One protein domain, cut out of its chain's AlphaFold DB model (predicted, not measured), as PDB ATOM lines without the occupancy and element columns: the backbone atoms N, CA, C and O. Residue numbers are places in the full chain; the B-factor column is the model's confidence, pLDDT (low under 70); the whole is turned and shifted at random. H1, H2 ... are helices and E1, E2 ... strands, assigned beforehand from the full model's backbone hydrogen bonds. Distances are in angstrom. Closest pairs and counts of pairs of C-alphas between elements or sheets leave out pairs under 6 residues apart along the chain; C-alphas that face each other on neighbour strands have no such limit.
ATOM      1  N   ALA A 300      -5.796 -10.671  45.548       35.47
ATOM      2  CA  ALA A 300      -6.874 -11.644  45.365       35.47
ATOM      3  C   ALA A 300      -7.234 -11.861  43.883       35.47
ATOM      4  O   ALA A 300      -7.446 -12.991  43.469       35.47
ATOM      5  N   ALA A 301      -7.247 -10.817  43.046       33.88
ATOM      6  CA  ALA A 301      -7.669 -10.941  41.644       33.88
ATOM      7  C   ALA A 301      -6.744 -11.812  40.776       33.88
ATOM      8  O   ALA A 301      -7.225 -12.462  39.852       33.88
ATOM      9  N   SER A 302      -5.443 -11.852  41.085       35.91
ATOM     10  CA  SER A 302      -4.475 -12.676  40.350       35.91
ATOM     11  C   SER A 302      -4.386 -14.108  40.896       35.91
ATOM     12  O   SER A 302      -4.200 -15.023  40.106       35.91
ATOM     13  N   GLY A 303      -4.587 -14.320  42.206       40.62
ATOM     14  CA  GLY A 303      -4.656 -15.664  42.810       40.62
ATOM     15  C   GLY A 303      -6.013 -16.369  42.642       40.62
ATOM     16  O   GLY A 303      -6.090 -17.590  42.694       40.62
ATOM     17  N   MET A 304      -7.101 -15.630  42.387       45.56
ATOM     18  CA  MET A 304      -8.452 -16.198  42.217       45.56
ATOM     19  C   MET A 304      -8.619 -17.045  40.947       45.56
ATOM     20  O   MET A 304      -9.515 -17.881  40.896       45.56
ATOM     21  N   LEU A 305      -7.778 -16.849  39.927       46.25
ATOM     22  CA  LEU A 305      -7.768 -17.691  38.726       46.25
ATOM     23  C   LEU A 305      -7.050 -19.020  38.940       46.25
ATOM     24  O   LEU A 305      -7.471 -20.024  38.375       46.25
ATOM     25  N   GLU A 306      -6.007 -19.025  39.770       49.44
ATOM     26  CA  GLU A 306      -5.249 -20.237  40.100       49.44
ATOM     27  C   GLU A 306      -6.128 -21.261  40.837       49.44
ATOM     28  O   GLU A 306      -5.948 -22.460  40.655       49.44
ATOM     29  N   ASN A 307      -7.151 -20.794  41.566       60.22
ATOM     30  CA  ASN A 307      -8.105 -21.633  42.300       60.22
ATOM     31  C   ASN A 307      -9.510 -21.685  41.674       60.22
ATOM     32  O   ASN A 307     -10.422 -22.230  42.286       60.22
ATOM     33  N   TYR A 308      -9.727 -21.125  40.482       71.19
ATOM     34  CA  TYR A 308     -11.069 -21.034  39.894       71.19
ATOM     35  C   TYR A 308     -11.710 -22.412  39.654       71.19
ATOM     36  O   TYR A 308     -12.863 -22.628  40.013       71.19
ATOM     37  N   GLU A 309     -10.945 -23.369  39.123       74.06
ATOM     38  CA  GLU A 309     -11.416 -24.752  38.957       74.06
ATOM     39  C   GLU A 309     -11.624 -25.454  40.309       74.06
ATOM     40  O   GLU A 309     -12.590 -26.195  40.476       74.06
ATOM     41  N   TYR A 310     -10.784 -25.162  41.310       73.25
ATOM     42  CA  TYR A 310     -10.974 -25.664  42.675       73.25
ATOM     43  C   TYR A 310     -12.263 -25.123  43.313       73.25
ATOM     44  O   TYR A 310     -12.972 -25.873  43.970       73.25
ATOM     45  N   LEU A 311     -12.621 -23.859  43.075       78.12
ATOM     46  CA  LEU A 311     -13.873 -23.268  43.562       78.12
ATOM     47  C   LEU A 311     -15.120 -23.865  42.891       78.12
ATOM     48  O   LEU A 311     -16.188 -23.876  43.496       78.12
ATOM     49  N   LEU A 312     -15.001 -24.353  41.653       78.25
ATOM     50  CA  LEU A 312     -16.113 -24.984  40.940       78.25
ATOM     51  C   LEU A 312     -16.298 -26.462  41.301       78.25
ATOM     52  O   LEU A 312     -17.428 -26.942  41.294       78.25
ATOM     53  N   GLN A 313     -15.210 -27.180  41.590       74.31
ATOM     54  CA  GLN A 313     -15.218 -28.645  41.721       74.31
ATOM     55  C   GLN A 313     -14.866 -29.149  43.132       74.31
ATOM     56  O   GLN A 313     -15.055 -30.326  43.426       74.31
ATOM     57  N   GLY A 314     -14.329 -28.286  43.994       65.00
ATOM     58  CA  GLY A 314     -13.923 -28.617  45.355       65.00
ATOM     59  C   GLY A 314     -15.059 -28.523  46.374       65.00
ATOM     60  O   GLY A 314     -16.098 -27.902  46.138       65.00
ATOM     61  N   ASP A 315     -14.827 -29.127  47.539       74.88
ATOM     62  CA  ASP A 315     -15.643 -28.933  48.739       74.88
ATOM     63  C   ASP A 315     -15.228 -27.611  49.406       74.88
ATOM     64  O   ASP A 315     -14.245 -27.550  50.149       74.88
ATOM     65  N   VAL A 316     -15.896 -26.522  49.019       77.00
ATOM     66  CA  VAL A 316     -15.580 -25.150  49.438       77.00
ATOM     67  C   VAL A 316     -16.821 -24.500  50.034       77.00
ATOM     68  O   VAL A 316     -17.924 -24.674  49.515       77.00
ATOM     69  N   ALA A 317     -16.622 -23.721  51.099       78.25
ATOM     70  CA  ALA A 317     -17.685 -22.994  51.776       78.25
ATOM     71  C   ALA A 317     -18.364 -21.958  50.861       78.25
ATOM     72  O   ALA A 317     -17.698 -21.194  50.155       78.25
ATOM     73  N   ASP A 318     -19.691 -21.858  50.967       79.44
ATOM     74  CA  ASP A 318     -20.530 -20.920  50.210       79.44
ATOM     75  C   ASP A 318     -20.032 -19.474  50.225       79.44
ATOM     76  O   ASP A 318     -20.009 -18.789  49.198       79.44
ATOM     77  N   ALA A 319     -19.604 -18.993  51.395       78.94
ATOM     78  CA  ALA A 319     -19.145 -17.618  51.564       78.94
ATOM     79  C   ALA A 319     -17.958 -17.286  50.642       78.94
ATOM     80  O   ALA A 319     -17.928 -16.206  50.044       78.94
ATOM     81  N   ASP A 320     -17.029 -18.229  50.469       80.88
ATOM     82  CA  ASP A 320     -15.841 -18.047  49.637       80.88
ATOM     83  C   ASP A 320     -16.201 -18.047  48.145       80.88
ATOM     84  O   ASP A 320     -15.701 -17.212  47.384       80.88
ATOM     85  N   ILE A 321     -17.122 -18.924  47.728       84.62
ATOM     86  CA  ILE A 321     -17.627 -18.990  46.346       84.62
ATOM     87  C   ILE A 321     -18.347 -17.684  45.987       84.62
ATOM     88  O   ILE A 321     -18.092 -17.092  44.933       84.62
ATOM     89  N   ILE A 322     -19.208 -17.186  46.879       88.62
ATOM     90  CA  ILE A 322     -19.964 -15.944  46.675       88.62
ATOM     91  C   ILE A 322     -19.026 -14.731  46.617       88.62
ATOM     92  O   ILE A 322     -19.193 -13.864  45.750       88.62
ATOM     93  N   ASP A 323     -18.034 -14.640  47.502       86.50
ATOM     94  CA  ASP A 323     -17.088 -13.522  47.514       86.50
ATOM     95  C   ASP A 323     -16.141 -13.539  46.307       86.50
ATOM     96  O   ASP A 323     -15.857 -12.475  45.728       86.50
ATOM     97  N   ALA A 324     -15.731 -14.727  45.853       83.19
ATOM     98  CA  ALA A 324     -15.038 -14.903  44.582       83.19
ATOM     99  C   ALA A 324     -15.928 -14.469  43.407       83.19
ATOM    100  O   ALA A 324     -15.488 -13.683  42.561       83.19
ATOM    101  N   GLY A 325     -17.199 -14.884  43.385       87.44
ATOM    102  CA  GLY A 325     -18.184 -14.491  42.375       87.44
ATOM    103  C   GLY A 325     -18.368 -12.972  42.301       87.44
ATOM    104  O   GLY A 325     -18.233 -12.373  41.232       87.44
ATOM    105  N   ARG A 326     -18.564 -12.304  43.445       90.12
ATOM    106  CA  ARG A 326     -18.701 -10.835  43.536       90.12
ATOM    107  C   ARG A 326     -17.449 -10.101  43.074       90.12
ATOM    108  O   ARG A 326     -17.542  -9.066  42.407       90.12
ATOM    109  N   SER A 327     -16.274 -10.600  43.439       83.38
ATOM    110  CA  SER A 327     -15.005  -9.991  43.039       83.38
ATOM    111  C   SER A 327     -14.760 -10.152  41.535       83.38
ATOM    112  O   SER A 327     -14.364  -9.194  40.868       83.38
ATOM    113  N   THR A 328     -15.100 -11.318  40.989       82.50
ATOM    114  CA  THR A 328     -15.033 -11.648  39.558       82.50
ATOM    115  C   THR A 328     -16.022 -10.805  38.741       82.50
ATOM    116  O   THR A 328     -15.644 -10.223  37.720       82.50
ATOM    117  N   LEU A 329     -17.249 -10.611  39.248       86.12
ATOM    118  CA  LEU A 329     -18.241  -9.693  38.678       86.12
ATOM    119  C   LEU A 329     -17.693  -8.265  38.628       86.12
ATOM    120  O   LEU A 329     -17.724  -7.636  37.570       86.12
ATOM    121  N   ARG A 330     -17.137  -7.751  39.736       85.19
ATOM    122  CA  ARG A 330     -16.565  -6.391  39.788       85.19
ATOM    123  C   ARG A 330     -15.438  -6.198  38.778       85.19
ATOM    124  O   ARG A 330     -15.340  -5.118  38.193       85.19
ATOM    125  N   ALA A 331     -14.632  -7.232  38.549       76.56
ATOM    126  CA  ALA A 331     -13.556  -7.234  37.562       76.56
ATOM    127  C   ALA A 331     -14.049  -7.272  36.100       76.56
ATOM    128  O   ALA A 331     -13.254  -7.050  35.192       76.56
ATOM    129  N   GLY A 332     -15.343  -7.507  35.853       79.38
ATOM    130  CA  GLY A 332     -15.914  -7.578  34.503       79.38
ATOM    131  C   GLY A 332     -15.818  -8.958  33.847       79.38
ATOM    132  O   GLY A 332     -15.995  -9.071  32.637       79.38
ATOM    133  N   ARG A 333     -15.533 -10.006  34.626       81.38
ATOM    134  CA  ARG A 333     -15.420 -11.393  34.158       81.38
ATOM    135  C   ARG A 333     -16.754 -12.115  34.327       81.38
ATOM    136  O   ARG A 333     -16.967 -12.877  35.264       81.38
ATOM    137  N   PHE A 334     -17.719 -11.761  33.483       86.62
ATOM    138  CA  PHE A 334     -19.121 -12.123  33.713       86.62
ATOM    139  C   PHE A 334     -19.407 -13.613  33.543       86.62
ATOM    140  O   PHE A 334     -20.222 -14.143  34.288       86.62
ATOM    141  N   ILE A 335     -18.731 -14.294  32.615       85.00
ATOM    142  CA  ILE A 335     -18.918 -15.735  32.388       85.00
ATOM    143  C   ILE A 335     -18.410 -16.537  33.587       85.00
ATOM    144  O   ILE A 335     -19.045 -17.498  34.014       85.00
ATOM    145  N   GLU A 336     -17.292 -16.118  34.166       84.31
ATOM    146  CA  GLU A 336     -16.699 -16.761  35.330       84.31
ATOM    147  C   GLU A 336     -17.501 -16.477  36.601       84.31
ATOM    148  O   GLU A 336     -17.803 -17.388  37.367       84.31
ATOM    149  N   ALA A 337     -17.927 -15.225  36.790       88.81
ATOM    150  CA  ALA A 337     -18.816 -14.860  37.887       88.81
ATOM    151  C   ALA A 337     -20.146 -15.624  37.813       88.81
ATOM    152  O   ALA A 337     -20.638 -16.082  38.838       88.81
ATOM    153  N   ARG A 338     -20.697 -15.800  36.603       93.12
ATOM    154  CA  ARG A 338     -21.912 -16.585  36.356       93.12
ATOM    155  C   ARG A 338     -21.769 -18.003  36.897       93.12
ATOM    156  O   ARG A 338     -22.597 -18.407  37.696       93.12
ATOM    157  N   ARG A 339     -20.702 -18.716  36.517       91.50
ATOM    158  CA  ARG A 339     -20.474 -20.104  36.956       91.50
ATOM    159  C   ARG A 339     -20.288 -20.214  38.468       91.50
ATOM    160  O   ARG A 339     -20.814 -21.138  39.071       91.50
ATOM    161  N   LEU A 340     -19.582 -19.264  39.087       90.62
ATOM    162  CA  LEU A 340     -19.430 -19.228  40.548       90.62
ATOM    163  C   LEU A 340     -20.774 -18.999  41.253       90.62
ATOM    164  O   LEU A 340     -21.058 -19.640  42.256       90.62
ATOM    165  N   PHE A 341     -21.620 -18.115  40.726       94.44
ATOM    166  CA  PHE A 341     -22.954 -17.887  41.280       94.44
ATOM    167  C   PHE A 341     -23.914 -19.052  41.030       94.44
ATOM    168  O   PHE A 341     -24.676 -19.387  41.928       94.44
ATOM    169  N   GLU A 342     -23.863 -19.691  39.860       93.62
ATOM    170  CA  GLU A 342     -24.601 -20.931  39.578       93.62
ATOM    171  C   GLU A 342     -24.199 -22.022  40.580       93.62
ATOM    172  O   GLU A 342     -25.069 -22.596  41.226       93.62
ATOM    173  N   ARG A 343     -22.893 -22.203  40.818       91.81
ATOM    174  CA  ARG A 343     -22.370 -23.137  41.826       91.81
ATOM    175  C   ARG A 343     -22.827 -22.801  43.250       91.81
ATOM    176  O   ARG A 343     -23.180 -23.706  43.995       91.81
ATOM    177  N   ALA A 344     -22.848 -21.524  43.631       92.06
ATOM    178  CA  ALA A 344     -23.356 -21.111  44.942       92.06
ATOM    179  C   ALA A 344     -24.858 -21.422  45.109       92.06
ATOM    180  O   ALA A 344     -25.287 -21.799  46.193       92.06
ATOM    181  N   LEU A 345     -25.661 -21.318  44.042       92.00
ATOM    182  CA  LEU A 345     -27.084 -21.685  44.094       92.00
ATOM    183  C   LEU A 345     -27.323 -23.201  44.140       92.00
ATOM    184  O   LEU A 345     -28.393 -23.621  44.569       92.00
ATOM    185  N   GLU A 346     -26.357 -24.028  43.734       91.44
ATOM    186  CA  GLU A 346     -26.433 -25.481  43.953       91.44
ATOM    187  C   GLU A 346     -26.321 -25.848  45.442       91.44
ATOM    188  O   GLU A 346     -26.850 -26.881  45.849       91.44
ATOM    189  N   GLN A 347     -25.633 -25.026  46.245       88.12
ATOM    190  CA  GLN A 347     -25.476 -25.221  47.692       88.12
ATOM    191  C   GLN A 347     -26.605 -24.542  48.483       88.12
ATOM    192  O   GLN A 347     -27.241 -25.180  49.321       88.12
ATOM    193  N   ASP A 348     -26.901 -23.277  48.171       89.06
ATOM    194  CA  ASP A 348     -27.990 -22.500  48.768       89.06
ATOM    195  C   ASP A 348     -28.859 -21.856  47.683       89.06
ATOM    196  O   ASP A 348     -28.684 -20.701  47.274       89.06
ATOM    197  N   ASP A 349     -29.871 -22.606  47.250       88.38
ATOM    198  CA  ASP A 349     -30.840 -22.128  46.274       88.38
ATOM    199  C   ASP A 349     -31.705 -20.973  46.806       88.38
ATOM    200  O   ASP A 349     -32.392 -20.326  46.026       88.38
ATOM    201  N   GLN A 350     -31.701 -20.655  48.104       87.69
ATOM    202  CA  GLN A 350     -32.484 -19.545  48.664       87.69
ATOM    203  C   GLN A 350     -31.710 -18.222  48.696       87.69
ATOM    204  O   GLN A 350     -32.276 -17.182  49.042       87.69
ATOM    205  N   ASN A 351     -30.449 -18.200  48.252       89.81
ATOM    206  CA  ASN A 351     -29.617 -17.007  48.340       89.81
ATOM    207  C   ASN A 351     -30.076 -15.863  47.413       89.81
ATOM    208  O   ASN A 351     -29.687 -15.751  46.244       89.81
ATOM    209  N   ILE A 352     -30.874 -14.942  47.961       89.75
ATOM    210  CA  ILE A 352     -31.440 -13.794  47.236       89.75
ATOM    211  C   ILE A 352     -30.344 -12.925  46.602       89.75
ATOM    212  O   ILE A 352     -30.488 -12.468  45.464       89.75
ATOM    213  N   SER A 353     -29.241 -12.678  47.323       89.56
ATOM    214  CA  SER A 353     -28.148 -11.834  46.823       89.56
ATOM    215  C   SER A 353     -27.527 -12.429  45.566       89.56
ATOM    216  O   SER A 353     -27.253 -11.678  44.631       89.56
ATOM    217  N   VAL A 354     -27.303 -13.744  45.545       93.12
ATOM    218  CA  VAL A 354     -26.723 -14.448  44.398       93.12
ATOM    219  C   VAL A 354     -27.692 -14.441  43.218       93.12
ATOM    220  O   VAL A 354     -27.282 -14.080  42.114       93.12
ATOM    221  N   LYS A 355     -28.989 -14.714  43.440       93.38
ATOM    222  CA  LYS A 355     -30.014 -14.642  42.379       93.38
ATOM    223  C   LYS A 355     -30.066 -13.262  41.713       93.38
ATOM    224  O   LYS A 355     -30.180 -13.183  40.491       93.38
ATOM    225  N   PHE A 356     -29.931 -12.168  42.471       91.38
ATOM    226  CA  PHE A 356     -29.868 -10.818  41.892       91.38
ATOM    227  C   PHE A 356     -28.610 -10.587  41.052       91.38
ATOM    228  O   PHE A 356     -28.705 -10.033  39.955       91.38
ATOM    229  N   SER A 357     -27.438 -10.991  41.551       93.94
ATOM    230  CA  SER A 357     -26.178 -10.882  40.807       93.94
ATOM    231  C   SER A 357     -26.231 -11.692  39.508       93.94
ATOM    232  O   SER A 357     -25.852 -11.183  38.452       93.94
ATOM    233  N   LEU A 358     -26.778 -12.909  39.557       94.44
ATOM    234  CA  LEU A 358     -26.942 -13.782  38.395       94.44
ATOM    235  C   LEU A 358     -27.975 -13.230  37.399       94.44
ATOM    236  O   LEU A 358     -27.681 -13.148  36.209       94.44
ATOM    237  N   SER A 359     -29.119 -12.728  37.877       93.69
ATOM    238  CA  SER A 359     -30.116 -12.029  37.048       93.69
ATOM    239  C   SER A 359     -29.517 -10.814  36.322       93.69
ATOM    240  O   SER A 359     -29.801 -10.606  35.138       93.69
ATOM    241  N   ALA A 360     -28.641 -10.044  36.985       92.69
ATOM    242  CA  ALA A 360     -27.931  -8.930  36.351       92.69
ATOM    243  C   ALA A 360     -26.970  -9.391  35.248       92.69
ATOM    244  O   ALA A 360     -26.860  -8.724  34.216       92.69
ATOM    245  N   ILE A 361     -26.271 -10.511  35.466       91.88
ATOM    246  CA  ILE A 361     -25.366 -11.101  34.477       91.88
ATOM    247  C   ILE A 361     -26.154 -11.628  33.275       91.88
ATOM    248  O   ILE A 361     -25.802 -11.289  32.150       91.88
ATOM    249  N   TYR A 362     -27.227 -12.394  33.488       90.44
ATOM    250  CA  TYR A 362     -28.079 -12.909  32.409       90.44
ATOM    251  C   TYR A 362     -28.632 -11.769  31.548       90.44
ATOM    252  O   TYR A 362     -28.433 -11.762  30.335       90.44
ATOM    253  N   GLN A 363     -29.165 -10.712  32.175       87.50
ATOM    254  CA  GLN A 363     -29.621  -9.520  31.454       87.50
ATOM    255  C   GLN A 363     -28.494  -8.839  30.661       87.50
ATOM    256  O   GLN A 363     -28.740  -8.335  29.566       87.50
ATOM    257  N   TYR A 364     -27.275  -8.769  31.210       87.19
ATOM    258  CA  TYR A 364     -26.118  -8.180  30.526       87.19
ATOM    259  C   TYR A 364     -25.670  -9.019  29.318       87.19
ATOM    260  O   TYR A 364     -25.244  -8.461  28.311       87.19
ATOM    261  N   LEU A 365     -25.782 -10.347  29.410       83.56
ATOM    262  CA  LEU A 365     -25.435 -11.296  28.349       83.56
ATOM    263  C   LEU A 365     -26.559 -11.503  27.314       83.56
ATOM    264  O   LEU A 365     -26.356 -12.241  26.356       83.56
ATOM    265  N   GLY A 366     -27.714 -10.849  27.485       82.69
ATOM    266  CA  GLY A 366     -28.856 -10.941  26.569       82.69
ATOM    267  C   GLY A 366     -29.832 -12.089  26.855       82.69
ATOM    268  O   GLY A 366     -30.755 -12.291  26.075       82.69
ATOM    269  N   ASP A 367     -29.668 -12.810  27.965       86.38
ATOM    270  CA  ASP A 367     -30.618 -13.825  28.431       86.38
ATOM    271  C   ASP A 367     -31.718 -13.172  29.285       86.38
ATOM    272  O   ASP A 367     -31.658 -13.122  30.519       86.38
ATOM    273  N   GLU A 368     -32.710 -12.586  28.611       86.69
ATOM    274  CA  GLU A 368     -33.825 -11.907  29.280       86.69
ATOM    275  C   GLU A 368     -34.747 -12.899  30.009       86.69
ATOM    276  O   GLU A 368     -35.144 -12.630  31.144       86.69
ATOM    277  N   ALA A 369     -35.002 -14.071  29.415       89.50
ATOM    278  CA  ALA A 369     -35.869 -15.102  29.986       89.50
ATOM    279  C   ALA A 369     -35.288 -15.692  31.282       89.50
ATOM    280  O   ALA A 369     -35.978 -15.741  32.302       89.50
ATOM    281  N   GLY A 370     -34.003 -16.067  31.286       91.75
ATOM    282  CA  GLY A 370     -33.334 -16.547  32.494       91.75
ATOM    283  C   GLY A 370     -33.276 -15.472  33.583       91.75
ATOM    284  O   GLY A 370     -33.474 -15.751  34.769       91.75
ATOM    285  N   SER A 371     -33.044 -14.210  33.197       92.25
ATOM    286  CA  SER A 371     -33.042 -13.086  34.140       92.25
ATOM    287  C   SER A 371     -34.412 -12.862  34.788       92.25
ATOM    288  O   SER A 371     -34.490 -12.567  35.984       92.25
ATOM    289  N   GLU A 372     -35.490 -12.978  34.016       92.06
ATOM    290  CA  GLU A 372     -36.864 -12.885  34.508       92.06
ATOM    291  C   GLU A 372     -37.226 -14.042  35.439       92.06
ATOM    292  O   GLU A 372     -37.703 -13.794  36.546       92.06
ATOM    293  N   GLN A 373     -36.896 -15.278  35.062       92.69
ATOM    294  CA  GLN A 373     -37.155 -16.457  35.886       92.69
ATOM    295  C   GLN A 373     -36.495 -16.347  37.269       92.69
ATOM    296  O   GLN A 373     -37.115 -16.656  38.287       92.69
ATOM    297  N   LEU A 374     -35.251 -15.858  37.344       92.94
ATOM    298  CA  LEU A 374     -34.583 -15.619  38.629       92.94
ATOM    299  C   LEU A 374     -35.298 -14.552  39.466       92.94
ATOM    300  O   LEU A 374     -35.445 -14.724  40.676       92.94
ATOM    301  N   ARG A 375     -35.769 -13.465  38.841       92.62
ATOM    302  CA  ARG A 375     -36.541 -12.411  39.521       92.62
ATOM    303  C   ARG A 375     -37.880 -12.926  40.046       92.62
ATOM    304  O   ARG A 375     -38.236 -12.595  41.175       92.62
ATOM    305  N   GLN A 376     -38.572 -13.761  39.277       93.31
ATOM    306  CA  GLN A 376     -39.805 -14.417  39.705       93.31
ATOM    307  C   GLN A 376     -39.553 -15.328  40.908       93.31
ATOM    308  O   GLN A 376     -40.226 -15.222  41.929       93.31
ATOM    309  N   ARG A 377     -38.509 -16.162  40.844       92.12
ATOM    310  CA  ARG A 377     -38.124 -17.042  41.956       92.12
ATOM    311  C   ARG A 377     -37.777 -16.275  43.227       92.12
ATOM    312  O   ARG A 377     -38.114 -16.746  44.306       92.12
ATOM    313  N   ILE A 378     -37.130 -15.111  43.118       91.06
ATOM    314  CA  ILE A 378     -36.866 -14.248  44.279       91.06
ATOM    315  C   ILE A 378     -38.181 -13.845  44.954       91.06
ATOM    316  O   ILE A 378     -38.291 -13.991  46.166       91.06
ATOM    317  N   ALA A 379     -39.162 -13.360  44.192       92.31
ATOM    318  CA  ALA A 379     -40.439 -12.932  44.755       92.31
ATOM    319  C   ALA A 379     -41.239 -14.107  45.349       92.31
ATOM    320  O   ALA A 379     -41.731 -13.997  46.465       92.31
ATOM    321  N   HIS A 380     -41.273 -15.260  44.671       90.56
ATOM    322  CA  HIS A 380     -42.074 -16.409  45.113       90.56
ATOM    323  C   HIS A 380     -41.464 -17.148  46.311       90.56
ATOM    324  O   HIS A 380     -42.179 -17.579  47.211       90.56
ATOM    325  N   GLN A 381     -40.144 -17.359  46.313       88.00
ATOM    326  CA  GLN A 381     -39.485 -18.208  47.312       88.00
ATOM    327  C   GLN A 381     -38.992 -17.412  48.523       88.00
ATOM    328  O   GLN A 381     -38.905 -17.950  49.625       88.00
ATOM    329  N   SER A 382     -38.635 -16.140  48.331       85.12
ATOM    330  CA  SER A 382     -38.074 -15.299  49.391       85.12
ATOM    331  C   SER A 382     -38.494 -13.828  49.215       85.12
ATOM    332  O   SER A 382     -37.644 -12.956  48.996       85.12
ATOM    333  N   PRO A 383     -39.809 -13.530  49.292       91.38
ATOM    334  CA  PRO A 383     -40.339 -12.194  49.012       91.38
ATOM    335  C   PRO A 383     -39.758 -11.123  49.940       91.38
ATOM    336  O   PRO A 383     -39.494  -9.999  49.498       91.38
ATOM    337  N   PHE A 384     -39.518 -11.479  51.205       92.88
ATOM    338  CA  PHE A 384     -38.918 -10.614  52.215       92.88
ATOM    339  C   PHE A 384     -37.408 -10.840  52.298       92.88
ATOM    340  O   PHE A 384     -36.932 -11.953  52.515       92.88
ATOM    341  N   ASN A 385     -36.641  -9.762  52.146       91.19
ATOM    342  CA  ASN A 385     -35.202  -9.775  52.380       91.19
ATOM    343  C   ASN A 385     -34.904  -9.280  53.802       91.19
ATOM    344  O   ASN A 385     -34.751  -8.071  54.012       91.19
ATOM    345  N   GLY A 386     -34.835 -10.228  54.738       90.19
ATOM    346  CA  GLY A 386     -34.637  -9.994  56.169       90.19
ATOM    347  C   GLY A 386     -35.945  -9.897  56.956       90.19
ATOM    348  O   GLY A 386     -37.029  -9.855  56.381       90.19
ATOM    349  N   THR A 387     -35.813  -9.844  58.278       94.19
ATOM    350  CA  THR A 387     -36.899  -9.654  59.250       94.19
ATOM    351  C   THR A 387     -36.610  -8.424  60.103       94.19
ATOM    352  O   THR A 387     -35.463  -7.977  60.185       94.19
ATOM    353  N   PHE A 388     -37.639  -7.871  60.741       95.94
ATOM    354  CA  PHE A 388     -37.444  -6.852  61.764       95.94
ATOM    355  C   PHE A 388     -36.947  -7.507  63.053       95.94
ATOM    356  O   PHE A 388     -37.562  -8.436  63.574       95.94
ATOM    357  N   THR A 389     -35.829  -7.015  63.564       93.25
ATOM    358  CA  THR A 389     -35.144  -7.521  64.760       93.25
ATOM    359  C   THR A 389     -34.882  -6.422  65.777       93.25
ATOM    360  O   THR A 389     -34.760  -6.705  66.967       93.25
ATOM    361  N   ASN A 390     -34.815  -5.172  65.323       86.75
ATOM    362  CA  ASN A 390     -34.595  -4.014  66.159       86.75
ATOM    363  C   ASN A 390     -35.941  -3.440  66.612       86.75
ATOM    364  O   ASN A 390     -36.845  -3.181  65.821       86.75
ATOM    365  N   THR A 391     -36.075  -3.244  67.915       81.81
ATOM    366  CA  THR A 391     -37.276  -2.684  68.537       81.81
ATOM    367  C   THR A 391     -37.109  -1.223  68.947       81.81
ATOM    368  O   THR A 391     -38.090  -0.602  69.339       81.81
ATOM    369  N   ASP A 392     -35.894  -0.677  68.848       89.06
ATOM    370  CA  ASP A 392     -35.547   0.673  69.308       89.06
ATOM    371  C   ASP A 392     -35.634   1.733  68.198       89.06
ATOM    372  O   ASP A 392     -35.478   2.926  68.460       89.06
ATOM    373  N   VAL A 393     -35.851   1.315  66.949       92.12
ATOM    374  CA  VAL A 393     -35.990   2.209  65.791       92.12
ATOM    375  C   VAL A 393     -37.230   1.836  64.985       92.12
ATOM    376  O   VAL A 393     -37.607   0.660  64.975       92.12
ATOM    377  N   PRO A 394     -37.852   2.785  64.265       95.50
ATOM    378  CA  PRO A 394     -39.029   2.455  63.482       95.50
ATOM    379  C   PRO A 394     -38.733   1.519  62.313       95.50
ATOM    380  O   PRO A 394     -37.669   1.568  61.682       95.50
ATOM    381  N   LYS A 395     -39.725   0.692  62.004       97.06
ATOM    382  CA  LYS A 395     -39.696  -0.389  61.024       97.06
ATOM    383  C   LYS A 395     -40.322   0.071  59.717       97.06
ATOM    384  O   LYS A 395     -41.523   0.318  59.630       97.06
ATOM    385  N   VAL A 396     -39.520   0.140  58.661       97.50
ATOM    386  CA  VAL A 396     -39.966   0.564  57.330       97.50
ATOM    387  C   VAL A 396     -39.900  -0.608  56.356       97.50
ATOM    388  O   VAL A 396     -38.821  -1.054  55.955       97.50
ATOM    389  N   LEU A 397     -41.064  -1.080  55.905       98.00
ATOM    390  CA  LEU A 397     -41.158  -2.066  54.832       98.00
ATOM    391  C   LEU A 397     -41.058  -1.360  53.482       98.00
ATOM    392  O   LEU A 397     -41.973  -0.674  53.029       98.00
ATOM    393  N   ARG A 398     -39.932  -1.538  52.804       97.12
ATOM    394  CA  ARG A 398     -39.717  -1.020  51.453       97.12
ATOM    395  C   ARG A 398     -40.274  -2.002  50.441       97.12
ATOM    396  O   ARG A 398     -40.032  -3.196  50.566       97.12
ATOM    397  N   VAL A 399     -40.945  -1.504  49.406       96.12
ATOM    398  CA  VAL A 399     -41.516  -2.368  48.362       96.12
ATOM    399  C   VAL A 399     -40.908  -2.072  46.997       96.12
ATOM    400  O   VAL A 399     -40.705  -0.904  46.633       96.12
ATOM    401  N   ARG A 400     -40.628  -3.142  46.242       93.75
ATOM    402  CA  ARG A 400     -40.179  -3.101  44.844       93.75
ATOM    403  C   ARG A 400     -40.940  -4.100  43.967       93.75
ATOM    404  O   ARG A 400     -41.235  -5.209  44.405       93.75
ATOM    405  N   GLY A 401     -41.164  -3.721  42.714       93.94
ATOM    406  CA  GLY A 401     -41.702  -4.584  41.661       93.94
ATOM    407  C   GLY A 401     -40.594  -5.255  40.847       93.94
ATOM    408  O   GLY A 401     -39.549  -4.636  40.613       93.94
ATOM    409  N   LEU A 402     -40.814  -6.499  40.406       92.44
ATOM    410  CA  LEU A 402     -39.793  -7.312  39.740       92.44
ATOM    411  C   LEU A 402     -40.100  -7.788  38.306       92.44
ATOM    412  O   LEU A 402     -39.115  -8.122  37.662       92.44
ATOM    413  N   LYS A 403     -41.334  -7.799  37.765       87.75
ATOM    414  CA  LYS A 403     -41.640  -8.352  36.414       87.75
ATOM    415  C   LYS A 403     -41.069  -7.537  35.237       87.75
ATOM    416  O   LYS A 403     -40.234  -8.049  34.498       87.75
ATOM    417  N   ASP A 404     -41.303  -6.223  35.171       82.06
ATOM    418  CA  ASP A 404     -40.907  -5.386  34.007       82.06
ATOM    419  C   ASP A 404     -39.805  -4.345  34.286       82.06
ATOM    420  O   ASP A 404     -39.804  -3.207  33.786       82.06
ATOM    421  N   ILE A 405     -38.841  -4.733  35.116       83.12
ATOM    422  CA  ILE A 405     -37.652  -3.939  35.446       83.12
ATOM    423  C   ILE A 405     -36.404  -4.493  34.762       83.12
ATOM    424  O   ILE A 405     -36.338  -5.665  34.411       83.12
ATOM    425  N   LYS A 406     -35.366  -3.661  34.629       75.31
ATOM    426  CA  LYS A 406     -34.046  -4.137  34.192       75.31
ATOM    427  C   LYS A 406     -33.089  -4.122  35.371       75.31
ATOM    428  O   LYS A 406     -32.731  -3.053  35.869       75.31
ATOM    429  N   TYR A 407     -32.666  -5.301  35.805       81.31
ATOM    430  CA  TYR A 407     -31.542  -5.451  36.719       81.31
ATOM    431  C   TYR A 407     -30.299  -5.704  35.863       81.31
ATOM    432  O   TYR A 407     -30.236  -6.694  35.152       81.31
ATOM    433  N   THR A 408     -29.360  -4.759  35.814       82.44
ATOM    434  CA  THR A 408     -28.228  -4.803  34.867       82.44
ATOM    435  C   THR A 408     -26.918  -4.396  35.534       82.44
ATOM    436  O   THR A 408     -26.910  -3.929  36.675       82.44
ATOM    437  N   LEU A 409     -25.799  -4.561  34.831       86.75
ATOM    438  CA  LEU A 409     -24.468  -4.217  35.316       86.75
ATOM    439  C   LEU A 409     -24.047  -2.837  34.806       86.75
ATOM    440  O   LEU A 409     -24.060  -2.563  33.610       86.75
ATOM    441  N   MET A 410     -23.621  -1.965  35.719       79.81
ATOM    442  CA  MET A 410     -23.027  -0.672  35.379       79.81
ATOM    443  C   MET A 410     -21.588  -0.586  35.876       79.81
ATOM    444  O   MET A 410     -21.300  -0.881  37.038       79.81
ATOM    445  N   LYS A 411     -20.683  -0.113  35.013       81.00
ATOM    446  CA  LYS A 411     -19.286   0.143  35.376       81.00
ATOM    447  C   LYS A 411     -19.190   1.403  36.239       81.00
ATOM    448  O   LYS A 411     -19.499   2.508  35.800       81.00
ATOM    449  N   GLY A 412     -18.760   1.237  37.484       70.50
ATOM    450  CA  GLY A 412     -18.439   2.323  38.405       70.50
ATOM    451  C   GLY A 412     -16.933   2.472  38.633       70.50
ATOM    452  O   GLY A 412     -16.114   1.749  38.075       70.50
ATOM    453  N   LYS A 413     -16.556   3.384  39.541       68.50
ATOM    454  CA  LYS A 413     -15.147   3.603  39.936       68.50
ATOM    455  C   LYS A 413     -14.477   2.375  40.571       68.50
ATOM    456  O   LYS A 413     -13.259   2.317  40.610       68.50
ATOM    457  N   ARG A 414     -15.264   1.448  41.130       69.94
ATOM    458  CA  ARG A 414     -14.797   0.238  41.836       69.94
ATOM    459  C   ARG A 414     -15.055  -1.051  41.037       69.94
ATOM    460  O   ARG A 414     -15.124  -2.116  41.636       69.94
ATOM    461  N   GLY A 415     -15.248  -0.940  39.721       79.50
ATOM    462  CA  GLY A 415     -15.638  -2.056  38.861       79.50
ATOM    463  C   GLY A 415     -17.133  -2.082  38.548       79.50
ATOM    464  O   GLY A 415     -17.847  -1.101  38.791       79.50
ATOM    465  N   TYR A 416     -17.596  -3.190  37.979       85.25
ATOM    466  CA  TYR A 416     -19.013  -3.402  37.690       85.25
ATOM    467  C   TYR A 416     -19.812  -3.637  38.970       85.25
ATOM    468  O   TYR A 416     -19.316  -4.196  39.948       85.25
ATOM    469  N   LYS A 417     -21.057  -3.177  38.957       86.69
ATOM    470  CA  LYS A 417     -22.032  -3.439  40.009       86.69
ATOM    471  C   LYS A 417     -23.410  -3.628  39.412       86.69
ATOM    472  O   LYS A 417     -23.736  -3.029  38.385       86.69
ATOM    473  N   GLU A 418     -24.229  -4.374  40.117       88.88
ATOM    474  CA  GLU A 418     -25.643  -4.500  39.853       88.88
ATOM    475  C   GLU A 418     -26.339  -3.151  40.038       88.88
ATOM    476  O   GLU A 418     -25.978  -2.317  40.879       88.88
ATOM    477  N   THR A 419     -27.324  -2.884  39.198       83.19
ATOM    478  CA  THR A 419     -28.138  -1.681  39.259       83.19
ATOM    479  C   THR A 419     -29.542  -2.014  38.793       83.19
ATOM    480  O   THR A 419     -29.749  -2.448  37.662       83.19
ATOM    481  N   LEU A 420     -30.504  -1.727  39.666       83.75
ATOM    482  CA  LEU A 420     -31.908  -1.660  39.308       83.75
ATOM    483  C   LEU A 420     -32.148  -0.405  38.470       83.75
ATOM    484  O   LEU A 420     -31.908   0.715  38.929       83.75
ATOM    485  N   GLN A 421     -32.617  -0.588  37.244       77.62
ATOM    486  CA  GLN A 421     -33.030   0.497  36.372       77.62
ATOM    487  C   GLN A 421     -34.537   0.448  36.141       77.62
ATOM    488  O   GLN A 421     -35.102  -0.613  35.872       77.62
ATOM    489  N   ARG A 422     -35.132   1.649  36.104       78.44
ATOM    490  CA  ARG A 422     -36.540   1.910  35.761       78.44
ATOM    491  C   ARG A 422     -37.523   1.445  36.844       78.44
ATOM    492  O   ARG A 422     -37.169   0.751  37.793       78.44
ATOM    493  N   GLY A 423     -38.757   1.922  36.729       86.06
ATOM    494  CA  GLY A 423     -39.869   1.560  37.609       86.06
ATOM    495  C   GLY A 423     -39.819   2.165  39.016       86.06
ATOM    496  O   GLY A 423     -40.863   2.379  39.614       86.06
ATOM    497  N   HIS A 424     -38.658   2.543  39.542       92.88
ATOM    498  CA  HIS A 424     -38.548   2.999  40.928       92.88
ATOM    499  C   HIS A 424     -37.904   4.376  41.031       92.88
ATOM    500  O   HIS A 424     -36.933   4.660  40.320       92.88
ATOM    501  N   PHE A 425     -38.393   5.211  41.949       93.38
ATOM    502  CA  PHE A 425     -37.665   6.419  42.325       93.38
ATOM    503  C   PHE A 425     -36.556   6.093  43.331       93.38
ATOM    504  O   PHE A 425     -36.600   5.107  44.067       93.38
ATOM    505  N   SER A 426     -35.500   6.908  43.328       91.94
ATOM    506  CA  SER A 426     -34.325   6.670  44.164       91.94
ATOM    507  C   SER A 426     -34.445   7.388  45.501       91.94
ATOM    508  O   SER A 426     -34.593   8.604  45.528       91.94
ATOM    509  N   LEU A 427     -34.264   6.649  46.595       93.12
ATOM    510  CA  LEU A 427     -34.235   7.198  47.956       93.12
ATOM    511  C   LEU A 427     -32.889   7.826  48.342       93.12
ATOM    512  O   LEU A 427     -32.805   8.518  49.347       93.12
ATOM    513  N   LYS A 428     -31.835   7.607  47.540       91.62
ATOM    514  CA  LYS A 428     -30.436   7.931  47.879       91.62
ATOM    515  C   LYS A 428     -30.230   9.367  48.371       91.62
ATOM    516  O   LYS A 428     -29.376   9.594  49.215       91.62
ATOM    517  N   GLU A 429     -30.950  10.308  47.774       94.94
ATOM    518  CA  GLU A 429     -30.838  11.740  48.060       94.94
ATOM    519  C   GLU A 429     -32.105  12.294  48.738       94.94
ATOM    520  O   GLU A 429     -32.189  13.496  48.971       94.94
ATOM    521  N   LEU A 430     -33.105  11.446  49.006       94.88
ATOM    522  CA  LEU A 430     -34.383  11.838  49.607       94.88
ATOM    523  C   LEU A 430     -34.413  11.593  51.114       94.88
ATOM    524  O   LEU A 430     -34.920  12.445  51.826       94.88
ATOM    525  N   CYS A 431     -33.865  10.472  51.587       91.25
ATOM    526  CA  CYS A 431     -33.890  10.129  53.007       91.25
ATOM    527  C   CYS A 431     -32.660   9.326  53.441       91.25
ATOM    528  O   CYS A 431     -32.059   8.588  52.647       91.25
ATOM    529  N   ASN A 432     -32.306   9.421  54.722       89.69
ATOM    530  CA  ASN A 432     -31.257   8.603  55.322       89.69
ATOM    531  C   ASN A 432     -31.851   7.324  55.926       89.69
ATOM    532  O   ASN A 432     -32.186   7.252  57.099       89.69
ATOM    533  N   LEU A 433     -31.901   6.255  55.131       87.12
ATOM    534  CA  LEU A 433     -32.472   4.972  55.570       87.12
ATOM    535  C   LEU A 433     -31.745   4.295  56.749       87.12
ATOM    536  O   LEU A 433     -32.196   3.250  57.193       87.12
ATOM    537  N   ARG A 434     -30.617   4.832  57.231       89.25
ATOM    538  CA  ARG A 434     -29.920   4.300  58.415       89.25
ATOM    539  C   ARG A 434     -30.632   4.623  59.724       89.25
ATOM    540  O   ARG A 434     -30.305   4.003  60.728       89.25
ATOM    541  N   ASP A 435     -31.562   5.567  59.688       90.19
ATOM    542  CA  ASP A 435     -32.319   6.006  60.859       90.19
ATOM    543  C   ASP A 435     -33.534   5.088  61.126       90.19
ATOM    544  O   ASP A 435     -34.256   5.274  62.099       90.19
ATOM    545  N   TYR A 436     -33.729   4.065  60.281       94.19
ATOM    546  CA  TYR A 436     -34.835   3.110  60.330       94.19
ATOM    547  C   TYR A 436     -34.315   1.677  60.191       94.19
ATOM    548  O   TYR A 436     -33.325   1.427  59.494       94.19
ATOM    549  N   GLU A 437     -35.024   0.710  60.767       95.94
ATOM    550  CA  GLU A 437     -34.844  -0.687  60.381       95.94
ATOM    551  C   GLU A 437     -35.643  -0.936  59.100       95.94
ATOM    552  O   GLU A 437     -36.841  -0.670  59.041       95.94
ATOM    553  N   THR A 438     -34.987  -1.423  58.043       95.88
ATOM    554  CA  THR A 438     -35.653  -1.618  56.749       95.88
ATOM    555  C   THR A 438     -35.644  -3.070  56.313       95.88
ATOM    556  O   THR A 438     -34.571  -3.652  56.159       95.88
ATOM    557  N   VAL A 439     -36.820  -3.591  55.973       95.69
ATOM    558  CA  VAL A 439     -36.992  -4.862  55.258       95.69
ATOM    559  C   VAL A 439     -37.462  -4.558  53.836       95.69
ATOM    560  O   VAL A 439     -38.183  -3.587  53.609       95.69
ATOM    561  N   MET A 440     -37.030  -5.348  52.851       95.19
ATOM    562  CA  MET A 440     -37.475  -5.201  51.458       95.19
ATOM    563  C   MET A 440     -38.451  -6.315  51.085       95.19
ATOM    564  O   MET A 440     -38.052  -7.476  51.076       95.19
ATOM    565  N   LEU A 441     -39.668  -5.947  50.691       96.56
ATOM    566  CA  LEU A 441     -40.639  -6.809  50.027       96.56
ATOM    567  C   LEU A 441     -40.474  -6.716  48.504       96.56
ATOM    568  O   LEU A 441     -40.484  -5.630  47.916       96.56
ATOM    569  N   SER A 442     -40.321  -7.871  47.864       94.81
ATOM    570  CA  SER A 442     -40.214  -8.022  46.415       94.81
ATOM    571  C   SER A 442     -41.485  -8.655  45.875       94.81
ATOM    572  O   SER A 442     -41.822  -9.756  46.284       94.81
ATOM    573  N   ILE A 443     -42.147  -7.971  44.946       95.56
ATOM    574  CA  ILE A 443     -43.393  -8.428  44.329       95.56
ATOM    575  C   ILE A 443     -43.127  -8.631  42.842       95.56
ATOM    576  O   ILE A 443     -42.626  -7.713  42.183       95.56
ATOM    577  N   PHE A 444     -43.424  -9.809  42.296       93.44
ATOM    578  CA  PHE A 444     -43.267 -10.025  40.863       93.44
ATOM    579  C   PHE A 444     -44.417  -9.382  40.089       93.44
ATOM    580  O   PHE A 444     -44.176  -8.438  39.329       93.44
ATOM    581  N   ASP A 445     -45.652  -9.818  40.339       91.44
ATOM    582  CA  ASP A 445     -46.845  -9.351  39.636       91.44
ATOM    583  C   ASP A 445     -48.136  -9.416  40.470       91.44
ATOM    584  O   ASP A 445     -48.100  -9.342  41.695       91.44
ATOM    585  N   GLU A 446     -49.285  -9.435  39.790       89.88
ATOM    586  CA  GLU A 446     -50.616  -9.445  40.394       89.88
ATOM    587  C   GLU A 446     -51.077 -10.799  40.919       89.88
ATOM    588  O   GLU A 446     -52.149 -10.837  41.521       89.88
ATOM    589  N   GLU A 447     -50.341 -11.887  40.718       88.06
ATOM    590  CA  GLU A 447     -50.702 -13.195  41.282       88.06
ATOM    591  C   GLU A 447     -50.258 -13.312  42.746       88.06
ATOM    592  O   GLU A 447     -50.810 -14.093  43.519       88.06
ATOM    593  N   GLU A 448     -49.312 -12.466  43.153       85.88
ATOM    594  CA  GLU A 448     -48.739 -12.441  44.493       85.88
ATOM    595  C   GLU A 448     -49.767 -12.035  45.553       85.88
ATOM    596  O   GLU A 448     -50.372 -10.956  45.495       85.88
ATOM    597  N   ASP A 449     -49.932 -12.871  46.576       88.44
ATOM    598  CA  ASP A 449     -50.769 -12.562  47.730       88.44
ATOM    599  C   ASP A 449     -49.988 -12.713  49.036       88.44
ATOM    600  O   ASP A 449     -49.895 -13.786  49.630       88.44
ATOM    601  N   HIS A 450     -49.401 -11.607  49.486       90.06
ATOM    602  CA  HIS A 450     -48.586 -11.592  50.694       90.06
ATOM    603  C   HIS A 450     -49.431 -11.385  51.959       90.06
ATOM    604  O   HIS A 450     -50.468 -10.714  51.961       90.06
ATOM    605  N   VAL A 451     -48.941 -11.941  53.065       90.75
ATOM    606  CA  VAL A 451     -49.452 -11.746  54.426       90.75
ATOM    607  C   VAL A 451     -48.250 -11.405  55.304       90.75
ATOM    608  O   VAL A 451     -47.220 -12.076  55.232       90.75
ATOM    609  N   LEU A 452     -48.356 -10.344  56.099       93.81
ATOM    610  CA  LEU A 452     -47.312  -9.935  57.037       93.81
ATOM    611  C   LEU A 452     -47.394 -10.814  58.289       93.81
ATOM    612  O   LEU A 452     -48.426 -10.843  58.964       93.81
ATOM    613  N   SER A 453     -46.308 -11.525  58.598       92.75
ATOM    614  CA  SER A 453     -46.122 -12.155  59.908       92.75
ATOM    615  C   SER A 453     -45.684 -11.123  60.953       92.75
ATOM    616  O   SER A 453     -45.349  -9.988  60.608       92.75
ATOM    617  N   SER A 454     -45.636 -11.521  62.230       89.12
ATOM    618  CA  SER A 454     -45.122 -10.682  63.328       89.12
ATOM    619  C   SER A 454     -43.739 -10.102  63.029       89.12
ATOM    620  O   SER A 454     -43.474  -8.941  63.327       89.12
ATOM    621  N   ASP A 455     -42.889 -10.892  62.378       92.31
ATOM    622  CA  ASP A 455     -41.491 -10.552  62.099       92.31
ATOM    623  C   ASP A 455     -41.341  -9.593  60.906       92.31
ATOM    624  O   ASP A 455     -40.259  -9.065  60.650       92.31
ATOM    625  N   HIS A 456     -42.432  -9.357  60.173       94.56
ATOM    626  CA  HIS A 456     -42.484  -8.484  59.002       94.56
ATOM    627  C   HIS A 456     -43.497  -7.353  59.160       94.56
ATOM    628  O   HIS A 456     -43.785  -6.689  58.170       94.56
ATOM    629  N   LEU A 457     -44.046  -7.131  60.359       95.69
ATOM    630  CA  LEU A 457     -45.010  -6.065  60.616       95.69
ATOM    631  C   LEU A 457     -44.281  -4.707  60.734       95.69
ATOM    632  O   LEU A 457     -43.495  -4.540  61.671       95.69
ATOM    633  N   PRO A 458     -44.488  -3.758  59.799       97.06
ATOM    634  CA  PRO A 458     -43.828  -2.457  59.820       97.06
ATOM    635  C   PRO A 458     -44.681  -1.364  60.473       97.06
ATOM    636  O   PRO A 458     -45.905  -1.466  60.528       97.06
ATOM    637  N   ASP A 459     -44.026  -0.260  60.824       97.06
ATOM    638  CA  ASP A 459     -44.677   1.009  61.166       97.06
ATOM    639  C   ASP A 459     -45.057   1.803  59.904       97.06
ATOM    640  O   ASP A 459     -45.957   2.633  59.935       97.06
ATOM    641  N   LEU A 460     -44.379   1.557  58.774       98.00
ATOM    642  CA  LEU A 460     -44.618   2.234  57.494       98.00
ATOM    643  C   LEU A 460     -44.313   1.322  56.300       98.00
ATOM    644  O   LEU A 460     -43.255   0.695  56.229       98.00
ATOM    645  N   ILE A 461     -45.185   1.350  55.288       98.50
ATOM    646  CA  ILE A 461     -44.899   0.817  53.951       98.50
ATOM    647  C   ILE A 461     -44.412   1.948  53.036       98.50
ATOM    648  O   ILE A 461     -45.136   2.896  52.730       98.50
ATOM    649  N   LEU A 462     -43.185   1.832  52.531       98.25
ATOM    650  CA  LEU A 462     -42.598   2.777  51.582       98.25
ATOM    651  C   LEU A 462     -42.653   2.208  50.158       98.25
ATOM    652  O   LEU A 462     -41.780   1.433  49.744       98.25
ATOM    653  N   ASN A 463     -43.670   2.615  49.392       98.12
ATOM    654  CA  ASN A 463     -43.817   2.213  47.999       98.12
ATOM    655  C   ASN A 463     -42.903   3.043  47.087       98.12
ATOM    656  O   ASN A 463     -43.155   4.218  46.818       98.12
ATOM    657  N   THR A 464     -41.844   2.414  46.573       95.75
ATOM    658  CA  THR A 464     -40.942   3.063  45.608       95.75
ATOM    659  C   THR A 464     -41.310   2.796  44.152       95.75
ATOM    660  O   THR A 464     -40.724   3.419  43.262       95.75
ATOM    661  N   MET A 465     -42.271   1.902  43.890       95.44
ATOM    662  CA  MET A 465     -42.802   1.668  42.549       95.44
ATOM    663  C   MET A 465     -43.500   2.940  42.070       95.44
ATOM    664  O   MET A 465     -44.337   3.514  42.756       95.44
ATOM    665  N   SER A 466     -43.111   3.402  40.890       93.50
ATOM    666  CA  SER A 466     -43.322   4.791  40.471       93.50
ATOM    667  C   SER A 466     -43.889   4.953  39.061       93.50
ATOM    668  O   SER A 466     -44.204   6.062  38.636       93.50
ATOM    669  N   CYS A 467     -44.014   3.845  38.330       90.94
ATOM    670  CA  CYS A 467     -44.448   3.793  36.940       90.94
ATOM    671  C   CYS A 467     -45.659   2.858  36.816       90.94
ATOM    672  O   CYS A 467     -45.490   1.640  36.749       90.94
ATOM    673  N   GLY A 468     -46.866   3.430  36.769       87.81
ATOM    674  CA  GLY A 468     -48.109   2.663  36.604       87.81
ATOM    675  C   GLY A 468     -48.132   1.798  35.337       87.81
ATOM    676  O   GLY A 468     -48.665   0.698  35.371       87.81
ATOM    677  N   ASP A 469     -47.463   2.244  34.266       87.31
ATOM    678  CA  ASP A 469     -47.334   1.496  33.005       87.31
ATOM    679  C   ASP A 469     -46.591   0.162  33.163       87.31
ATOM    680  O   ASP A 469     -46.908  -0.805  32.487       87.31
ATOM    681  N   ARG A 470     -45.561   0.111  34.020       85.88
ATOM    682  CA  ARG A 470     -44.644  -1.043  34.104       85.88
ATOM    683  C   ARG A 470     -44.921  -1.979  35.264       85.88
ATOM    684  O   ARG A 470     -44.467  -3.105  35.247       85.88
ATOM    685  N   MET A 471     -45.546  -1.505  36.333       90.19
ATOM    686  CA  MET A 471     -45.709  -2.315  37.548       90.19
ATOM    687  C   MET A 471     -47.167  -2.417  37.947       90.19
ATOM    688  O   MET A 471     -47.445  -2.561  39.130       90.19
ATOM    689  N   ARG A 472     -48.102  -2.343  36.988       91.75
ATOM    690  CA  ARG A 472     -49.531  -2.494  37.287       91.75
ATOM    691  C   ARG A 472     -49.781  -3.766  38.097       91.75
ATOM    692  O   ARG A 472     -50.394  -3.664  39.149       91.75
ATOM    693  N   GLY A 473     -49.205  -4.902  37.693       93.75
ATOM    694  CA  GLY A 473     -49.381  -6.161  38.419       93.75
ATOM    695  C   GLY A 473     -48.897  -6.096  39.877       93.75
ATOM    696  O   GLY A 473     -49.669  -6.304  40.811       93.75
ATOM    697  N   ALA A 474     -47.637  -5.702  40.085       95.50
ATOM    698  CA  ALA A 474     -47.058  -5.592  41.426       95.50
ATOM    699  C   ALA A 474     -47.732  -4.510  42.300       95.50
ATOM    700  O   ALA A 474     -47.870  -4.678  43.513       95.50
ATOM    701  N   LEU A 475     -48.188  -3.403  41.701       96.62
ATOM    702  CA  LEU A 475     -48.968  -2.372  42.388       96.62
ATOM    703  C   LEU A 475     -50.343  -2.909  42.806       96.62
ATOM    704  O   LEU A 475     -50.769  -2.619  43.918       96.62
ATOM    705  N   THR A 476     -51.005  -3.719  41.975       96.38
ATOM    706  CA  THR A 476     -52.270  -4.389  42.322       96.38
ATOM    707  C   THR A 476     -52.090  -5.347  43.501       96.38
ATOM    708  O   THR A 476     -52.909  -5.351  44.423       96.38
ATOM    709  N   ALA A 477     -51.003  -6.119  43.533       96.56
ATOM    710  CA  ALA A 477     -50.685  -6.975  44.675       96.56
ATOM    711  C   ALA A 477     -50.410  -6.170  45.957       96.56
ATOM    712  O   ALA A 477     -50.968  -6.480  47.012       96.56
ATOM    713  N   LEU A 478     -49.636  -5.079  45.870       97.56
ATOM    714  CA  LEU A 478     -49.410  -4.190  47.015       97.56
ATOM    715  C   LEU A 478     -50.704  -3.513  47.494       97.56
ATOM    716  O   LEU A 478     -50.894  -3.306  48.690       97.56
ATOM    717  N   ASP A 479     -51.612  -3.184  46.578       96.75
ATOM    718  CA  ASP A 479     -52.914  -2.607  46.897       96.75
ATOM    719  C   ASP A 479     -53.770  -3.589  47.713       96.75
ATOM    720  O   ASP A 479     -54.350  -3.210  48.732       96.75
ATOM    721  N   ARG A 480     -53.790  -4.879  47.341       96.00
ATOM    722  CA  ARG A 480     -54.434  -5.934  48.146       96.00
ATOM    723  C   ARG A 480     -53.798  -6.073  49.526       96.00
ATOM    724  O   ARG A 480     -54.536  -6.136  50.507       96.00
ATOM    725  N   LEU A 481     -52.467  -6.053  49.614       96.25
ATOM    726  CA  LEU A 481     -51.764  -6.072  50.899       96.25
ATOM    727  C   LEU A 481     -52.181  -4.881  51.774       96.25
ATOM    728  O   LEU A 481     -52.527  -5.068  52.936       96.25
ATOM    729  N   SER A 482     -52.235  -3.671  51.208       95.75
ATOM    730  CA  SER A 482     -52.622  -2.465  51.954       95.75
ATOM    731  C   SER A 482     -54.053  -2.524  52.501       95.75
ATOM    732  O   SER A 482     -54.316  -2.031  53.591       95.75
ATOM    733  N   ARG A 483     -54.980  -3.195  51.799       95.69
ATOM    734  CA  ARG A 483     -56.352  -3.411  52.292       95.69
ATOM    735  C   ARG A 483     -56.427  -4.404  53.452       95.69
ATOM    736  O   ARG A 483     -57.325  -4.278  54.277       95.69
ATOM    737  N   LYS A 484     -55.522  -5.388  53.506       95.94
ATOM    738  CA  LYS A 484     -55.439  -6.352  54.619       95.94
ATOM    739  C   LYS A 484     -54.918  -5.702  55.906       95.94
ATOM    740  O   LYS A 484     -55.272  -6.157  56.987       95.94
ATOM    741  N   TYR A 485     -54.113  -4.647  55.779       96.88
ATOM    742  CA  TYR A 485     -53.484  -3.935  56.895       96.88
ATOM    743  C   TYR A 485     -53.777  -2.425  56.825       96.88
ATOM    744  O   TYR A 485     -52.863  -1.635  56.585       96.88
ATOM    745  N   PRO A 486     -55.044  -2.010  57.007       96.00
ATOM    746  CA  PRO A 486     -55.472  -0.627  56.777       96.00
ATOM    747  C   PRO A 486     -54.855   0.385  57.753       96.00
ATOM    748  O   PRO A 486     -54.758   1.563  57.413       96.00
ATOM    749  N   ASP A 487     -54.430  -0.070  58.933       96.19
ATOM    750  CA  ASP A 487     -53.841   0.778  59.975       96.19
ATOM    751  C   ASP A 487     -52.361   1.098  59.719       96.19
ATOM    752  O   ASP A 487     -51.802   1.991  60.351       96.19
ATOM    753  N   ILE A 488     -51.718   0.392  58.781       97.56
ATOM    754  CA  ILE A 488     -50.320   0.635  58.435       97.56
ATOM    755  C   ILE A 488     -50.261   1.752  57.388       97.56
ATOM    756  O   ILE A 488     -50.769   1.582  56.271       97.56
ATOM    757  N   PRO A 489     -49.616   2.893  57.685       97.69
ATOM    758  CA  PRO A 489     -49.478   3.960  56.713       97.69
ATOM    759  C   PRO A 489     -48.657   3.495  55.509       97.69
ATOM    760  O   PRO A 489     -47.693   2.735  55.619       97.69
ATOM    761  N   ILE A 490     -49.018   4.013  54.338       98.00
ATOM    762  CA  ILE A 490     -48.306   3.765  53.088       98.00
ATOM    763  C   ILE A 490     -47.988   5.090  52.403       98.00
ATOM    764  O   ILE A 490     -48.873   5.920  52.195       98.00
ATOM    765  N   ILE A 491     -46.718   5.290  52.059       98.06
ATOM    766  CA  ILE A 491     -46.288   6.383  51.180       98.06
ATOM    767  C   ILE A 491     -46.463   5.917  49.741       98.06
ATOM    768  O   ILE A 491     -45.978   4.847  49.380       98.06
ATOM    769  N   ASN A 492     -47.114   6.751  48.931       97.94
ATOM    770  CA  ASN A 492     -47.525   6.518  47.553       97.94
ATOM    771  C   ASN A 492     -48.444   5.301  47.404       97.94
ATOM    772  O   ASN A 492     -48.038   4.243  46.913       97.94
ATOM    773  N   LYS A 493     -49.715   5.477  47.796       97.12
ATOM    774  CA  LYS A 493     -50.766   4.452  47.658       97.12
ATOM    775  C   LYS A 493     -50.767   3.812  46.254       97.12
ATOM    776  O   LYS A 493     -50.803   4.547  45.262       97.12
ATOM    777  N   PRO A 494     -50.780   2.470  46.130       96.38
ATOM    778  CA  PRO A 494     -50.540   1.804  44.849       96.38
ATOM    779  C   PRO A 494     -51.591   2.125  43.786       96.38
ATOM    780  O   PRO A 494     -51.227   2.424  42.649       96.38
ATOM    781  N   ALA A 495     -52.873   2.158  44.164       93.88
ATOM    782  CA  ALA A 495     -53.963   2.530  43.263       93.88
ATOM    783  C   ALA A 495     -53.777   3.933  42.651       93.88
ATOM    784  O   ALA A 495     -54.060   4.140  41.472       93.88
ATOM    785  N   LEU A 496     -53.236   4.886  43.421       95.94
ATOM    786  CA  LEU A 496     -52.942   6.232  42.925       95.94
ATOM    787  C   LEU A 496     -51.743   6.231  41.968       95.94
ATOM    788  O   LEU A 496     -51.778   6.919  40.952       95.94
ATOM    789  N   VAL A 497     -50.709   5.422  42.231       96.50
ATOM    790  CA  VAL A 497     -49.557   5.286  41.320       96.50
ATOM    791  C   VAL A 497     -49.990   4.710  39.969       96.50
ATOM    792  O   VAL A 497     -49.557   5.228  38.938       96.50
ATOM    793  N   ILE A 498     -50.859   3.691  39.953       93.44
ATOM    794  CA  ILE A 498     -51.393   3.083  38.716       93.44
ATOM    795  C   ILE A 498     -52.051   4.143  37.827       93.44
ATOM    796  O   ILE A 498     -51.795   4.177  36.620       93.44
ATOM    797  N   ALA A 499     -52.830   5.043  38.432       92.12
ATOM    798  CA  ALA A 499     -53.530   6.094  37.706       92.12
ATOM    799  C   ALA A 499     -52.572   7.097  37.037       92.12
ATOM    800  O   ALA A 499     -52.929   7.742  36.053       92.12
ATOM    801  N   THR A 500     -51.326   7.235  37.513       94.25
ATOM    802  CA  THR A 500     -50.359   8.223  36.987       94.25
ATOM    803  C   THR A 500     -49.682   7.855  35.655       94.25
ATOM    804  O   THR A 500     -48.626   8.403  35.312       94.25
TER     805      THR A 500
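AT A GLANCE: This is residues 300 to 500 of the 729 residues of the protein "TauD domain-containing protein" of Kordiimonadales bacterium (UniProt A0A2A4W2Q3). Two lobes follow each other along the longest axis: a helical lobe, in which H3, H4 and H5 form an up-and-down bundle with H6 at the side of H5 and the strand hairpin E2 E3 packed on H5 and one end of H3, and a second lobe, in which H7 covers one face of a small parallel sheet, E4 E1 E5, and H8 folds back on H7. H6 bridges the lobes by grazing the sheet, and the short helices H1 and H2 lie at the far end of the helical lobe. The 201 printed residues have eight named helices and five named strands, in the order H1 to H6, E1 to E5, H7, H8; the class is mixed, helices and strands. The whole is compact, with a radius of gyration of the C-alphas of 18.1 A and spans of 56 by 38 by 32 A.

HOW THE PARTS SIT: H1, residues 300 to 303, is close to but not clearly touching H3, residues 318 to 330; their closest C-alphas, Ala 301 and Ser 327, are 7.5 A apart. H2, residues 308 to 313, touches H4, residues 334 to 347, which does so with residues 339 to 343 alone; the closest C-alphas, Leu 312 and Arg 343, are 6.6 A apart. H4 is the hub, touching three helices. H3 and H4 form a helical hairpin at a shallow tilt of 18 degrees, opposite ways, with the C-alphas of Gly 325 and Ala 337 closest at 4.5 A. H4 and H5, residues 352 to 365, form the next hairpin, at 32 degrees, a shallow tilt only just short of steep; Phe 341 and Val 354 have the closest C-alphas, 6.0 A apart. H5 and H6, residues 368 to 381, form a third, at a shallow tilt of 13 degrees, with the C-alphas of Ser 359 and Ser 371 closest at 4.3 A. E1, residues 395 to 401, is the inner strand of a sheet with edge strands E4, residues 437 to 443, and E5, residues 460 to 463. N 398 and O 439 are 2.8 A apart, and N 462 and O 397 are 2.8 A apart, both within hydrogen-bond range. H6 only grazes this sheet, with residues 375 to 380. E2, residues 406 to 412, and E3, residues 415 to 421, form an antiparallel hairpin, with N 410 and O 417 at 2.9 A. The closest C-alphas of H5 and E2, Ala 360 and Thr 408, are 4.4 A apart, as are those of H3 and E3, Arg 330 and Tyr 416. H7, residues 472 to 484, is on the sheet E4 E1 E5, giving two layers, a helix on one face of a sheet. Its height over the sheet is 9.5 A, and it runs along the strands, at 8 degrees to E1 on the local plane. H8, residues 494 to 499, touches H7 at a steep tilt of 40 degrees, opposite ways; the two form a helical hairpin. In H2, H3, H5, H6, H7 and H8 every O i to N i+4 pair is within hydrogen-bond range; in H4 it is 9 of 10, and H1 is too short for such a pair.

IN THESE COORDINATES: H1 begins at C-alpha 300, (-6.874, -11.644, 45.365). From first to last C-alpha H3 measures 18.3 A, H4 20.2 A, H5 20.0 A, H6 19.9 A and H7 18.7 A. E1 measures 19.9 A, from C-alpha 395 at (-39.696, -0.389, 61.024), and E4 19.8 A; E2 and E3 measure 17.4 A and 17.8 A. H8 ends at C-alpha 499, (-53.530, 6.094, 37.706).

THE WHOLE: The two C-alphas farthest apart, those of Glu 306 and Asp 487, are 56.5 A apart. The printed part has no cut. The links H6 to E1, E3 to E4 and E4 to E5 are long. The mean pLDDT of the printed part is 87.8; residues 300 to 307, 314 and 413 to 414 are under 70.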